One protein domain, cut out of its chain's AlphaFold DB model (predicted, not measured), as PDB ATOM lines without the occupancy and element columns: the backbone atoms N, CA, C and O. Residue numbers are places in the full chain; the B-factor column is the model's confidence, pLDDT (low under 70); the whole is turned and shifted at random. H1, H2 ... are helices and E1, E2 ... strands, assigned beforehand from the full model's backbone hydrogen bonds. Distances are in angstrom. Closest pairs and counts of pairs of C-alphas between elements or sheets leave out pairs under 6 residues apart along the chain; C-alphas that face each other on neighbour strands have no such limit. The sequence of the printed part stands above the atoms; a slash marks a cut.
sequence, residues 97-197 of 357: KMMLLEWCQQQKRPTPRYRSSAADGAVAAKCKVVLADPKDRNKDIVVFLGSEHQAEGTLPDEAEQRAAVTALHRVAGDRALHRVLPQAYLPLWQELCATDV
ATOM      1  N   LYS A  97      33.021  48.767  42.936       87.31
ATOM      2  CA  LYS A  97      33.934  49.800  42.402       87.31
ATOM      3  C   LYS A  97      33.419  51.224  42.644       87.31
ATOM      4  O   LYS A  97      34.188  52.086  43.068       87.31
ATOM      5  N   MET A  98      32.126  51.471  42.413       86.56
ATOM      6  CA  MET A  98      31.506  52.781  42.642       86.56
ATOM      7  C   MET A  98      31.503  53.145  44.131       86.56
ATOM      8  O   MET A  98      31.818  54.276  44.492       86.56
ATOM      9  N   MET A  99      31.216  52.179  45.006       86.38
ATOM     10  CA  MET A  99      31.250  52.373  46.458       86.38
ATOM     11  C   MET A  99      32.665  52.686  46.962       86.38
ATOM     12  O   MET A  99      32.836  53.582  47.791       86.38
ATOM     13  N   LEU A 100      33.690  52.008  46.433       87.50
ATOM     14  CA  LEU A 100      35.085  52.295  46.772       87.50
ATOM     15  C   LEU A 100      35.525  53.676  46.269       87.50
ATOM     16  O   LEU A 100      36.237  54.391  46.975       87.50
ATOM     17  N   LEU A 101      35.079  54.079  45.078       87.88
ATOM     18  CA  LEU A 101      35.321  55.417  44.544       87.88
ATOM     19  C   LEU A 101      34.643  56.500  45.401       87.88
ATOM     20  O   LEU A 101      35.285  57.498  45.726       87.88
ATOM     21  N   GLU A 102      33.387  56.301  45.806       89.12
ATOM     22  CA  GLU A 102      32.652  57.218  46.689       89.12
ATOM     23  C   GLU A 102      33.363  57.363  48.045       89.12
ATOM     24  O   GLU A 102      33.575  58.478  48.522       89.12
ATOM     25  N   TRP A 103      33.819  56.252  48.635       87.94
ATOM     26  CA  TRP A 103      34.619  56.272  49.861       87.94
ATOM     27  C   TRP A 103      35.932  57.040  49.670       87.94
ATOM     28  O   TRP A 103      36.293  57.886  50.488       87.94
ATOM     29  N   CYS A 104      36.623  56.803  48.557       88.12
ATOM     30  CA  CYS A 104      37.869  57.478  48.223       88.12
ATOM     31  C   CYS A 104      37.680  59.003  48.113       88.12
ATOM     32  O   CYS A 104      38.458  59.771  48.684       88.12
ATOM     33  N   GLN A 105      36.590  59.442  47.477       88.38
ATOM     34  CA  GLN A 105      36.200  60.852  47.401       88.38
ATOM     35  C   GLN A 105      35.862  61.436  48.782       88.38
ATOM     36  O   GLN A 105      36.337  62.525  49.110       88.38
ATOM     37  N   GLN A 106      35.109  60.708  49.620       87.50
ATOM     38  CA  GLN A 106      34.792  61.122  50.996       87.50
ATOM     39  C   GLN A 106      36.062  61.330  51.833       87.50
ATOM     40  O   GLN A 106      36.156  62.296  52.589       87.50
ATOM     41  N   GLN A 107      37.065  60.467  51.657       84.25
ATOM     42  CA  GLN A 107      38.355  60.557  52.346       84.25
ATOM     43  C   GLN A 107      39.361  61.503  51.662       84.25
ATOM     44  O   GLN A 107      40.512  61.580  52.090       84.25
ATOM     45  N   LYS A 108      38.950  62.232  50.610       85.31
ATOM     46  CA  LYS A 108      39.799  63.135  49.802       85.31
ATOM     47  C   LYS A 108      41.062  62.451  49.258       85.31
ATOM     48  O   LYS A 108      42.117  63.075  49.139       85.31
ATOM     49  N   ARG A 109      40.955  61.163  48.936       86.25
ATOM     50  CA  ARG A 109      42.021  60.362  48.334       86.25
ATOM     51  C   ARG A 109      41.903  60.368  46.798       86.25
ATOM     52  O   ARG A 109      40.814  60.577  46.261       86.25
ATOM     53  N   PRO A 110      43.016  60.184  46.068       86.56
ATOM     54  CA  PRO A 110      43.010  59.983  44.618       86.56
ATOM     55  C   PRO A 110      42.353  58.654  44.230       86.56
ATOM     56  O   PRO A 110      42.450  57.675  44.960       86.56
ATOM     57  N   THR A 111      41.758  58.607  43.035       84.75
ATOM     58  CA  THR A 111      40.996  57.455  42.525       84.75
ATOM     59  C   THR A 111      41.727  56.112  42.693       84.75
ATOM     60  O   THR A 111      42.923  56.036  42.373       84.75
ATOM     61  N   PRO A 112      41.019  55.044  43.112       87.75
ATOM     62  CA  PRO A 112      41.600  53.716  43.302       87.75
ATOM     63  C   PRO A 112      42.217  53.194  42.002       87.75
ATOM     64  O   PRO A 112      41.622  53.306  40.931       87.75
ATOM     65  N   ARG A 113      43.416  52.612  42.089       86.31
ATOM     66  CA  ARG A 113      44.088  51.988  40.942       86.31
ATOM     67  C   ARG A 113      43.983  50.477  41.036       86.31
ATOM     68  O   ARG A 113      44.447  49.894  42.012       86.31
ATOM     69  N   TYR A 114      43.443  49.860  39.997       85.00
ATOM     70  CA  TYR A 114      43.339  48.412  39.873       85.00
ATOM     71  C   TYR A 114      44.441  47.902  38.950       85.00
ATOM     72  O   TYR A 114      44.729  48.497  37.912       85.00
ATOM     73  N   ARG A 115      45.101  46.822  39.354       81.44
ATOM     74  CA  ARG A 115      46.083  46.119  38.536       81.44
ATOM     75  C   ARG A 115      45.799  44.631  38.622       81.44
ATOM     76  O   ARG A 115      46.130  44.000  39.623       81.44
ATOM     77  N   SER A 116      45.193  44.090  37.577       71.69
ATOM     78  CA  SER A 116      45.090  42.654  37.363       71.69
ATOM     79  C   SER A 116      46.408  42.153  36.767       71.69
ATOM     80  O   SER A 116      46.912  42.690  35.780       71.69
ATOM     81  N   SER A 117      47.028  41.164  37.404       64.94
ATOM     82  CA  SER A 117      48.102  40.386  36.792       64.94
ATOM     83  C   SER A 117      47.534  39.017  36.454       64.94
ATOM     84  O   SER A 117      47.418  38.160  37.333       64.94
ATOM     85  N   ALA A 118      47.164  38.824  35.190       58.19
ATOM     86  CA  ALA A 118      47.019  37.485  34.646       58.19
ATOM     87  C   ALA A 118      48.433  36.897  34.576       58.19
ATOM     88  O   ALA A 118      49.266  37.373  33.805       58.19
ATOM     89  N   ALA A 119      48.744  35.950  35.459       46.84
ATOM     90  CA  ALA A 119      49.937  35.139  35.279       46.84
ATOM     91  C   ALA A 119      49.670  34.236  34.070       46.84
ATOM     92  O   ALA A 119      48.623  33.592  34.033       46.84
ATOM     93  N   ASP A 120      50.566  34.263  33.083       43.88
ATOM     94  CA  ASP A 120      50.510  33.487  31.839       43.88
ATOM     95  C   ASP A 120      49.800  32.132  32.018       43.88
ATOM     96  O   ASP A 120      50.276  31.250  32.731       43.88
ATOM     97  N   GLY A 121      48.619  31.998  31.407       49.94
ATOM     98  CA  GLY A 121      47.855  30.749  31.341       49.94
ATOM     99  C   GLY A 121      47.078  30.323  32.595       49.94
ATOM    100  O   GLY A 121      46.358  29.331  32.521       49.94
ATOM    101  N   ALA A 122      47.156  31.040  33.719       47.28
ATOM    102  CA  ALA A 122      46.349  30.732  34.897       47.28
ATOM    103  C   ALA A 122      45.010  31.486  34.864       47.28
ATOM    104  O   ALA A 122      44.964  32.714  34.805       47.28
ATOM    105  N   VAL A 123      43.917  30.734  34.994       50.09
ATOM    106  CA  VAL A 123      42.515  31.196  35.093       50.09
ATOM    107  C   VAL A 123      42.243  32.010  36.383       50.09
ATOM    108  O   VAL A 123      41.134  32.475  36.631       50.09
ATOM    109  N   ALA A 124      43.277  32.239  37.193       52.78
ATOM    110  CA  ALA A 124      43.223  32.878  38.496       52.78
ATOM    111  C   ALA A 124      43.924  34.257  38.423       52.78
ATOM    112  O   ALA A 124      45.147  34.394  38.554       52.78
ATOM    113  N   ALA A 125      43.147  35.300  38.112       59.12
ATOM    114  CA  ALA A 125      43.659  36.660  37.966       59.12
ATOM    115  C   ALA A 125      43.889  37.305  39.342       59.12
ATOM    116  O   ALA A 125      42.958  37.778  39.998       59.12
ATOM    117  N   LYS A 126      45.154  37.398  39.765       65.69
ATOM    118  CA  LYS A 126      45.536  38.162  40.961       65.69
ATOM    119  C   LYS A 126      45.238  39.641  40.723       65.69
ATOM    120  O   LYS A 126      45.849  40.271  39.859       65.69
ATOM    121  N   CYS A 127      44.312  40.203  41.492       75.31
ATOM    122  CA  CYS A 127      43.962  41.618  41.417       75.31
ATOM    123  C   CYS A 127      44.534  42.386  42.608       75.31
ATOM    124  O   CYS A 127      44.317  42.042  43.769       75.31
ATOM    125  N   LYS A 128      45.284  43.444  42.296       82.69
ATOM    126  CA  LYS A 128      45.871  44.370  43.261       82.69
ATOM    127  C   LYS A 128      45.139  45.705  43.185       82.69
ATOM    128  O   LYS A 128      45.116  46.327  42.123       82.69
ATOM    129  N   VAL A 129      44.617  46.174  44.313       85.56
ATOM    130  CA  VAL A 129      44.051  47.521  44.449       85.56
ATOM    131  C   VAL A 129      45.034  48.396  45.213       85.56
ATOM    132  O   VAL A 129      45.525  48.021  46.276       85.56
ATOM    133  N   VAL A 130      45.340  49.566  44.663       86.19
ATOM    134  CA  VAL A 130      46.191  50.574  45.298       86.19
ATOM    135  C   VAL A 130      45.359  51.821  45.558       86.19
ATOM    136  O   VAL A 130      44.935  52.510  44.627       86.19
ATOM    137  N   LEU A 131      45.147  52.110  46.838       86.19
ATOM    138  CA  LEU A 131      44.525  53.328  47.339       86.19
ATOM    139  C   LEU A 131      45.639  54.288  47.761       86.19
ATOM    140  O   LEU A 131      46.124  54.239  48.893       86.19
ATOM    141  N   ALA A 132      46.062  55.140  46.829       81.88
ATOM    142  CA  ALA A 132      47.113  56.111  47.102       81.88
ATOM    143  C   ALA A 132      46.649  57.164  48.123       81.88
ATOM    144  O   ALA A 132      45.463  57.497  48.211       81.88
ATOM    145  N   ASP A 133      47.577  57.673  48.921       83.19
ATOM    146  CA  ASP A 133      47.343  58.793  49.825       83.19
ATOM    147  C   ASP A 133      47.585  60.129  49.091       83.19
ATOM    148  O   ASP A 133      48.488  60.222  48.255       83.19
ATOM    149  N   PRO A 134      46.798  61.187  49.361       78.25
ATOM    150  CA  PRO A 134      46.973  62.484  48.711       78.25
ATOM    151  C   PRO A 134      48.285  63.187  49.088       78.25
ATOM    152  O   PRO A 134      48.687  64.107  48.376       78.25
ATOM    153  N   LYS A 135      48.929  62.811  50.202       76.75
ATOM    154  CA  LYS A 135      50.076  63.539  50.756       76.75
ATOM    155  C   LYS A 135      51.327  62.674  50.899       76.75
ATOM    156  O   LYS A 135      52.400  63.127  50.517       76.75
ATOM    157  N   ASP A 136      51.191  61.439  51.387       74.94
ATOM    158  CA  ASP A 136      52.336  60.575  51.697       74.94
ATOM    159  C   ASP A 136      52.245  59.204  51.020       74.94
ATOM    160  O   ASP A 136      51.467  58.352  51.438       74.94
ATOM    161  N   ARG A 137      53.157  58.908  50.084       75.56
ATOM    162  CA  ARG A 137      53.220  57.592  49.410       75.56
ATOM    163  C   ARG A 137      53.420  56.405  50.370       75.56
ATOM    164  O   ARG A 137      53.090  55.272  50.046       75.56
ATOM    165  N   ASN A 138      53.963  56.642  51.565       76.62
ATOM    166  CA  ASN A 138      54.147  55.597  52.583       76.62
ATOM    167  C   ASN A 138      52.837  55.193  53.282       76.62
ATOM    168  O   ASN A 138      52.812  54.178  53.971       76.62
ATOM    169  N   LYS A 139      51.760  55.973  53.116       75.69
ATOM    170  CA  LYS A 139      50.410  55.677  53.625       75.69
ATOM    171  C   LYS A 139      49.490  55.127  52.527       75.69
ATOM    172  O   LYS A 139      48.266  55.107  52.689       75.69
ATOM    173  N   ASP A 140      50.071  54.701  51.405       82.12
ATOM    174  CA  ASP A 140      49.345  54.035  50.333       82.12
ATOM    175  C   ASP A 140      48.838  52.680  50.837       82.12
ATOM    176  O   ASP A 140      49.613  51.812  51.243       82.12
ATOM    177  N   ILE A 141      47.519  52.489  50.802       81.88
ATOM    178  CA  ILE A 141      46.899  51.231  51.214       81.88
ATOM    179  C   ILE A 141      46.878  50.323  49.991       81.88
ATOM    180  O   ILE A 141      46.209  50.597  48.992       81.88
ATOM    181  N   VAL A 142      47.639  49.239  50.067       83.69
ATOM    182  CA  VAL A 142      47.721  48.230  49.017       83.69
ATOM    183  C   VAL A 142      46.987  46.987  49.483       83.69
ATOM    184  O   VAL A 142      47.348  46.401  50.501       83.69
ATOM    185  N   VAL A 143      45.972  46.581  48.727       83.56
ATOM    186  CA  VAL A 143      45.167  45.394  49.014       83.56
ATOM    187  C   VAL A 143      45.346  44.393  47.886       83.56
ATOM    188  O   VAL A 143      45.210  44.728  46.707       83.56
ATOM    189  N   PHE A 144      45.694  43.169  48.261       82.75
ATOM    190  CA  PHE A 144      45.829  42.047  47.346       82.75
ATOM    191  C   PHE A 144      44.631  41.129  47.544       82.75
ATOM    192  O   PHE A 144      44.324  40.763  48.676       82.75
ATOM    193  N   LEU A 145      43.966  40.764  46.452       77.38
ATOM    194  CA  LEU A 145      42.978  39.696  46.488       77.38
ATOM    195  C   LEU A 145      43.723  38.361  46.650       77.38
ATOM    196  O   LEU A 145      44.547  38.012  45.795       77.38
ATOM    197  N   GLY A 146      43.468  37.656  47.755       65.88
ATOM    198  CA  GLY A 146      44.036  36.333  48.035       65.88
ATOM    199  C   GLY A 146      43.686  35.317  46.947       65.88
ATOM    200  O   GLY A 146      42.714  35.493  46.212       65.88
ATOM    201  N   SER A 147      44.498  34.265  46.808       61.78
ATOM    202  CA  SER A 147      44.232  33.183  45.845       61.78
ATOM    203  C   SER A 147      42.943  32.419  46.153       61.78
ATOM    204  O   SER A 147      42.335  31.891  45.235       61.78
ATOM    205  N   GLU A 148      42.507  32.414  47.413       61.53
ATOM    206  CA  GLU A 148      41.281  31.756  47.884       61.53
ATOM    207  C   GLU A 148      39.986  32.439  47.416       61.53
ATOM    208  O   GLU A 148      38.995  31.775  47.145       61.53
ATOM    209  N   HIS A 149      40.003  33.762  47.231       62.56
ATOM    210  CA  HIS A 149      38.826  34.534  46.814       62.56
ATOM    211  C   HIS A 149      38.784  34.793  45.301       62.56
ATOM    212  O   HIS A 149      37.981  35.599  44.811       62.56
ATOM    213  N   GLN A 150      39.680  34.151  44.549       63.69
ATOM    214  CA  GLN A 150      39.658  34.178  43.094       63.69
ATOM    215  C   GLN A 150      38.561  33.230  42.630       63.69
ATOM    216  O   GLN A 150      38.636  32.026  42.843       63.69
ATOM    217  N   ALA A 151      37.523  33.783  42.007       55.88
ATOM    218  CA  ALA A 151      36.528  32.951  41.359       55.88
ATOM    219  C   ALA A 151      37.153  32.322  40.101       55.88
ATOM    220  O   ALA A 151      37.763  32.996  39.266       55.88
ATOM    221  N   GLU A 152      37.077  31.000  40.034       49.84
ATOM    222  CA  GLU A 152      37.641  30.199  38.957       49.84
ATOM    223  C   GLU A 152      36.798  30.396  37.686       49.84
ATOM    224  O   GLU A 152      35.583  30.214  37.694       49.84
ATOM    225  N   GLY A 153      37.427  30.825  36.589       54.12
ATOM    226  CA  GLY A 153      36.765  31.058  35.294       54.12
ATOM    227  C   GLY A 153      36.267  32.487  35.068       54.12
ATOM    228  O   GLY A 153      35.500  32.739  34.139       54.12
ATOM    229  N   THR A 154      36.684  33.433  35.904       58.69
ATOM    230  CA  THR A 154      36.068  34.757  35.979       58.69
ATOM    231  C   THR A 154      36.665  35.798  35.024       58.69
ATOM    232  O   THR A 154      37.877  35.882  34.821       58.69
ATOM    233  N   LEU A 155      35.786  36.636  34.455       65.19
ATOM    234  CA  LEU A 155      36.149  37.784  33.622       65.19
ATOM    235  C   LEU A 155      37.038  38.770  34.408       65.19
ATOM    236  O   LEU A 155      36.821  38.979  35.605       65.19
ATOM    237  N   PRO A 156      37.992  39.455  33.751       67.25
ATOM    238  CA  PRO A 156      38.883  40.405  34.421       67.25
ATOM    239  C   PRO A 156      38.131  41.530  35.154       67.25
ATOM    240  O   PRO A 156      38.613  42.013  36.176       67.25
ATOM    241  N   ASP A 157      36.937  41.914  34.686       74.50
ATOM    242  CA  ASP A 157      36.117  42.940  35.342       74.50
ATOM    243  C   ASP A 157      35.611  42.503  36.725       74.50
ATOM    244  O   ASP A 157      35.658  43.283  37.678       74.50
ATOM    245  N   GLU A 158      35.199  41.245  36.869       78.19
ATOM    246  CA  GLU A 158      34.679  40.708  38.127       78.19
ATOM    247  C   GLU A 158      35.806  40.475  39.145       78.19
ATOM    248  O   GLU A 158      35.617  40.702  40.342       78.19
ATOM    249  N   ALA A 159      37.014  40.139  38.685       80.50
ATOM    250  CA  ALA A 159      38.191  40.080  39.549       80.50
ATOM    251  C   ALA A 159      38.509  41.458  40.169       80.50
ATOM    252  O   ALA A 159      38.827  41.563  41.357       80.50
ATOM    253  N   GLU A 160      38.337  42.540  39.403       83.81
ATOM    254  CA  GLU A 160      38.466  43.902  39.928       83.81
ATOM    255  C   GLU A 160      37.314  44.289  40.874       83.81
ATOM    256  O   GLU A 160      37.553  45.010  41.845       83.81
ATOM    257  N   GLN A 161      36.080  43.818  40.634       86.25
ATOM    258  CA  GLN A 161      34.956  44.034  41.559       86.25
ATOM    259  C   GLN A 161      35.210  43.339  42.900       86.25
ATOM    260  O   GLN A 161      35.117  43.987  43.939       86.25
ATOM    261  N   ARG A 162      35.615  42.063  42.898       84.50
ATOM    262  CA  ARG A 162      35.966  41.307  44.117       84.50
ATOM    263  C   ARG A 162      37.115  41.969  44.875       84.50
ATOM    264  O   ARG A 162      37.035  42.155  46.084       84.50
ATOM    265  N   ALA A 163      38.133  42.443  44.158       86.75
ATOM    266  CA  ALA A 163      39.227  43.192  44.764       86.75
ATOM    267  C   ALA A 163      38.765  44.535  45.366       86.75
ATOM    268  O   ALA A 163      39.280  44.954  46.405       86.75
ATOM    269  N   ALA A 164      37.772  45.202  44.763       87.62
ATOM    270  CA  ALA A 164      37.159  46.398  45.337       87.62
ATOM    271  C   ALA A 164      36.425  46.095  46.653       87.62
ATOM    272  O   ALA A 164      36.516  46.899  47.576       87.62
ATOM    273  N   VAL A 165      35.760  44.938  46.765       87.88
ATOM    274  CA  VAL A 165      35.101  44.474  48.002       87.88
ATOM    275  C   VAL A 165      36.129  44.263  49.112       87.88
ATOM    276  O   VAL A 165      35.979  44.825  50.195       87.88
ATOM    277  N   THR A 166      37.218  43.539  48.835       86.56
ATOM    278  CA  THR A 166      38.305  43.322  49.805       86.56
ATOM    279  C   THR A 166      38.966  44.636  50.220       86.56
ATOM    280  O   THR A 166      39.257  44.855  51.397       86.56
ATOM    281  N   ALA A 167      39.174  45.552  49.270       87.94
ATOM    282  CA  ALA A 167      39.703  46.875  49.574       87.94
ATOM    283  C   ALA A 167      38.748  47.674  50.465       87.94
ATOM    284  O   ALA A 167      39.199  48.293  51.425       87.94
ATOM    285  N   LEU A 168      37.443  47.623  50.180       86.69
ATOM    286  CA  LEU A 168      36.412  48.300  50.957       86.69
ATOM    287  C   LEU A 168      36.332  47.748  52.385       86.69
ATOM    288  O   LEU A 168      36.259  48.537  53.323       86.69
ATOM    289  N   HIS A 169      36.433  46.428  52.555       84.06
ATOM    290  CA  HIS A 169      36.483  45.775  53.864       84.06
ATOM    291  C   HIS A 169      37.626  46.325  54.720       84.06
ATOM    292  O   HIS A 169      37.418  46.770  55.848       84.06
ATOM    293  N   ARG A 170      38.823  46.432  54.137       82.75
ATOM    294  CA  ARG A 170      40.016  46.897  54.850       82.75
ATOM    295  C   ARG A 170      39.987  48.377  55.237       82.75
ATOM    296  O   ARG A 170      40.670  48.765  56.181       82.75
ATOM    297  N   VAL A 171      39.252  49.213  54.502       82.06
ATOM    298  CA  VAL A 171      39.265  50.672  54.713       82.06
ATOM    299  C   VAL A 171      38.004  51.242  55.349       82.06
ATOM    300  O   VAL A 171      38.064  52.300  55.975       82.06
ATOM    301  N   ALA A 172      36.863  50.579  55.182       73.69
ATOM    302  CA  ALA A 172      35.585  51.004  55.741       73.69
ATOM    303  C   ALA A 172      35.120  50.125  56.918       73.69
ATOM    304  O   ALA A 172      34.250  50.579  57.661       73.69
ATOM    305  N   GLY A 173      35.706  48.934  57.117       71.38
ATOM    306  CA  GLY A 173      35.383  48.019  58.219       71.38
ATOM    307  C   GLY A 173      33.902  47.627  58.278       71.38
ATOM    308  O   GLY A 173      33.225  47.591  57.249       71.38
ATOM    309  N   ASP A 174      33.386  47.416  59.498       58.81
ATOM    310  CA  ASP A 174      31.986  47.056  59.825       58.81
ATOM    311  C   ASP A 174      30.982  48.220  59.677       58.81
ATOM    312  O   ASP A 174      29.930  48.304  60.315       58.81
ATOM    313  N   ARG A 175      31.262  49.175  58.787       63.78
ATOM    314  CA  ARG A 175      30.171  50.000  58.263       63.78
ATOM    315  C   ARG A 175      29.193  49.014  57.626       63.78
ATOM    316  O   ARG A 175      29.670  48.101  56.968       63.78
ATOM    317  N   ALA A 176      27.879  49.170  57.828       63.53
ATOM    318  CA  ALA A 176      26.806  48.245  57.412       63.53
ATOM    319  C   ALA A 176      26.692  48.027  55.881       63.53
ATOM    320  O   ALA A 176      25.638  48.180  55.266       63.53
ATOM    321  N   LEU A 177      27.806  47.682  55.253       71.88
ATOM    322  CA  LEU A 177      28.041  47.452  53.847       71.88
ATOM    323  C   LEU A 177      27.412  46.126  53.439       71.88
ATOM    324  O   LEU A 177      26.960  46.028  52.310       71.88
ATOM    325  N   HIS A 178      27.207  45.193  54.375       67.56
ATOM    326  CA  HIS A 178      26.364  44.011  54.181       67.56
ATOM    327  C   HIS A 178      24.919  44.336  53.739       67.56
ATOM    328  O   HIS A 178      24.233  43.456  53.236       67.56
ATOM    329  N   ARG A 179      24.432  45.578  53.926       73.81
ATOM    330  CA  ARG A 179      23.097  46.025  53.467       73.81
ATOM    331  C   ARG A 179      23.111  46.792  52.145       73.81
ATOM    332  O   ARG A 179      22.048  47.092  51.617       73.81
ATOM    333  N   VAL A 180      24.289  47.194  51.672       78.19
ATOM    334  CA  VAL A 180      24.457  48.097  50.516       78.19
ATOM    335  C   VAL A 180      25.194  47.406  49.370       78.19
ATOM    336  O   VAL A 180      25.031  47.786  48.214       78.19
ATOM    337  N   LEU A 181      26.012  46.405  49.690       80.25
ATOM    338  CA  LEU A 181      26.746  45.602  48.731       80.25
ATOM    339  C   LEU A 181      25.780  44.684  47.963       80.25
ATOM    340  O   LEU A 181      24.893  44.097  48.590       80.25
ATOM    341  N   PRO A 182      25.973  44.498  46.647       82.94
ATOM    342  CA  PRO A 182      25.140  43.579  45.886       82.94
ATOM    343  C   PRO A 182      25.214  42.142  46.401       82.94
ATOM    344  O   PRO A 182      26.282  41.679  46.818       82.94
ATOM    345  N   GLN A 183      24.095  41.416  46.302       77.75
ATOM    346  CA  GLN A 183      23.958  40.058  46.856       77.75
ATOM    347  C   GLN A 183      25.050  39.087  46.384       77.75
ATOM    348  O   GLN A 183      25.515  38.262  47.167       77.75
ATOM    349  N   ALA A 184      25.526  39.234  45.144       81.75
ATOM    350  CA  ALA A 184      26.583  38.401  44.568       81.75
ATOM    351  C   ALA A 184      27.922  38.459  45.333       81.75
ATOM    352  O   ALA A 184      28.716  37.524  45.259       81.75
ATOM    353  N   TYR A 185      28.181  39.539  46.075       83.06
ATOM    354  CA  TYR A 185      29.446  39.763  46.778       83.06
ATOM    355  C   TYR A 185      29.319  39.669  48.308       83.06
ATOM    356  O   TYR A 185      30.325  39.753  49.009       83.06
ATOM    357  N   LEU A 186      28.105  39.477  48.839       83.81
ATOM    358  CA  LEU A 186      27.865  39.277  50.270       83.81
ATOM    359  C   LEU A 186      28.570  38.052  50.873       83.81
ATOM    360  O   LEU A 186      29.122  38.216  51.960       83.81
ATOM    361  N   PRO A 187      28.610  36.863  50.231       83.56
ATOM    362  CA  PRO A 187      29.321  35.725  50.820       83.56
ATOM    363  C   PRO A 187      30.819  36.013  50.963       83.56
ATOM    364  O   PRO A 187      31.393  35.753  52.015       83.56
ATOM    365  N   LEU A 188      31.421  36.668  49.961       83.25
ATOM    366  CA  LEU A 188      32.807  37.136  50.029       83.25
ATOM    367  C   LEU A 188      33.007  38.132  51.182       83.25
ATOM    368  O   LEU A 188      33.995  38.065  51.900       83.25
ATOM    369  N   TRP A 189      32.067  39.060  51.381       83.19
ATOM    370  CA  TRP A 189      32.134  40.012  52.492       83.19
ATOM    371  C   TRP A 189      32.066  39.323  53.860       83.19
ATOM    372  O   TRP A 189      32.817  39.684  54.762       83.19
ATOM    373  N   GLN A 190      31.180  38.339  54.025       82.94
ATOM    374  CA  GLN A 190      31.031  37.585  55.273       82.94
ATOM    375  C   GLN A 190      32.274  36.757  55.589       82.94
ATOM    376  O   GLN A 190      32.722  36.760  56.730       82.94
ATOM    377  N   GLU A 191      32.856  36.104  54.585       83.25
ATOM    378  CA  GLU A 191      34.101  35.348  54.728       83.25
ATOM    379  C   GLU A 191      35.264  36.257  55.149       83.25
ATOM    380  O   GLU A 191      35.998  35.931  56.082       83.25
ATOM    381  N   LEU A 192      35.376  37.444  54.541       79.62
ATOM    382  CA  LEU A 192      36.360  38.457  54.931       79.62
ATOM    383  C   LEU A 192      36.133  38.970  56.362       79.62
ATOM    384  O   LEU A 192      37.098  39.168  57.093       79.62
ATOM    385  N   CYS A 193      34.879  39.147  56.787       75.38
ATOM    386  CA  CYS A 193      34.560  39.523  58.170       75.38
ATOM    387  C   CYS A 193      34.866  38.399  59.171       75.38
ATOM    388  O   CYS A 193      35.202  38.677  60.317       75.38
ATOM    389  N   ALA A 194      34.711  37.136  58.764       74.00
ATOM    390  CA  ALA A 194      34.980  35.975  59.608       74.00
ATOM    391  C   ALA A 194      36.485  35.708  59.768       74.00
ATOM    392  O   ALA A 194      36.916  35.240  60.819       74.00
ATOM    393  N   THR A 195      37.279  36.010  58.738       68.75
ATOM    394  CA  THR A 195      38.738  35.819  58.735       68.75
ATOM    395  C   THR A 195      39.498  37.002  59.336       68.75
ATOM    396  O   THR A 195      40.483  36.794  60.044       68.75
ATOM    397  N   ASP A 196      39.051  38.242  59.112       61.81
ATOM    398  CA  ASP A 196      39.682  39.440  59.675       61.81
ATOM    399  C   ASP A 196      38.987  39.815  61.000       61.81
ATOM    400  O   ASP A 196      38.001  40.556  61.042       61.81
ATOM    401  N   VAL A 197      39.517  39.322  62.123       57.91
ATOM    402  CA  VAL A 197      39.141  39.832  63.447       57.91
ATOM    403  C   VAL A 197      39.662  41.268  63.550       57.91
ATOM    404  O   VAL A 197      40.834  41.496  63.857       57.91
TER     405      VAL A 197
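Overview. This is residues 97 to 197 of the 357 residues of an uncharacterized protein of Coccomyxa subellipsoidea (strain C-169) (UniProt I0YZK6). A small three-stranded antiparallel sheet has one face covered by the long helix H2 and the other bare. H1 and H3 pack on H2, H3 on its side away from the sheet. The 101 printed residues run H1, E1, E2, E3, H2, H3; sheet order E1 E2 E3, class mixed, compact, radius of gyration of the C-alphas 13.4 A, spans 38 by 30 by 24 A.

Along the chain. Find C-alpha 97 at (33.934, 49.800, 42.402), where H1, residues 97 to 106, begins. Strands E1, 113 to 117, E2, 126 to 131, and E3, 141 to 144, follow. H2, 156 to 172, is 24.0 A long; H3, 183 to 195, 19.4 A, ends at (38.738, 35.819, 58.735).

Arrangement. H1 touches H2, closest C-alphas Lys 97 and Ala 164, 5.5 A. E1 E2 E3 form a meander, antiparallel neighbours in turn, of two hairpins: see N 115 and O 128, 2.8 A, and N 131 and O 141, 2.8 A. H2 is on the sheet, two layers, height 8.5 A. H2 touches H3 with residues 162 to 169 alone, closest C-alphas Val 165 and Trp 189, 7.0 A. Every O i to N i+4 pair is within hydrogen-bond range in H1 and H2, 7 of 9 in H3.

Size, cuts and confidence. The printed part has no cut; E3 to H2 is a long link. Among others, residues 117 to 126 and 146 to 156 have pLDDT under 70.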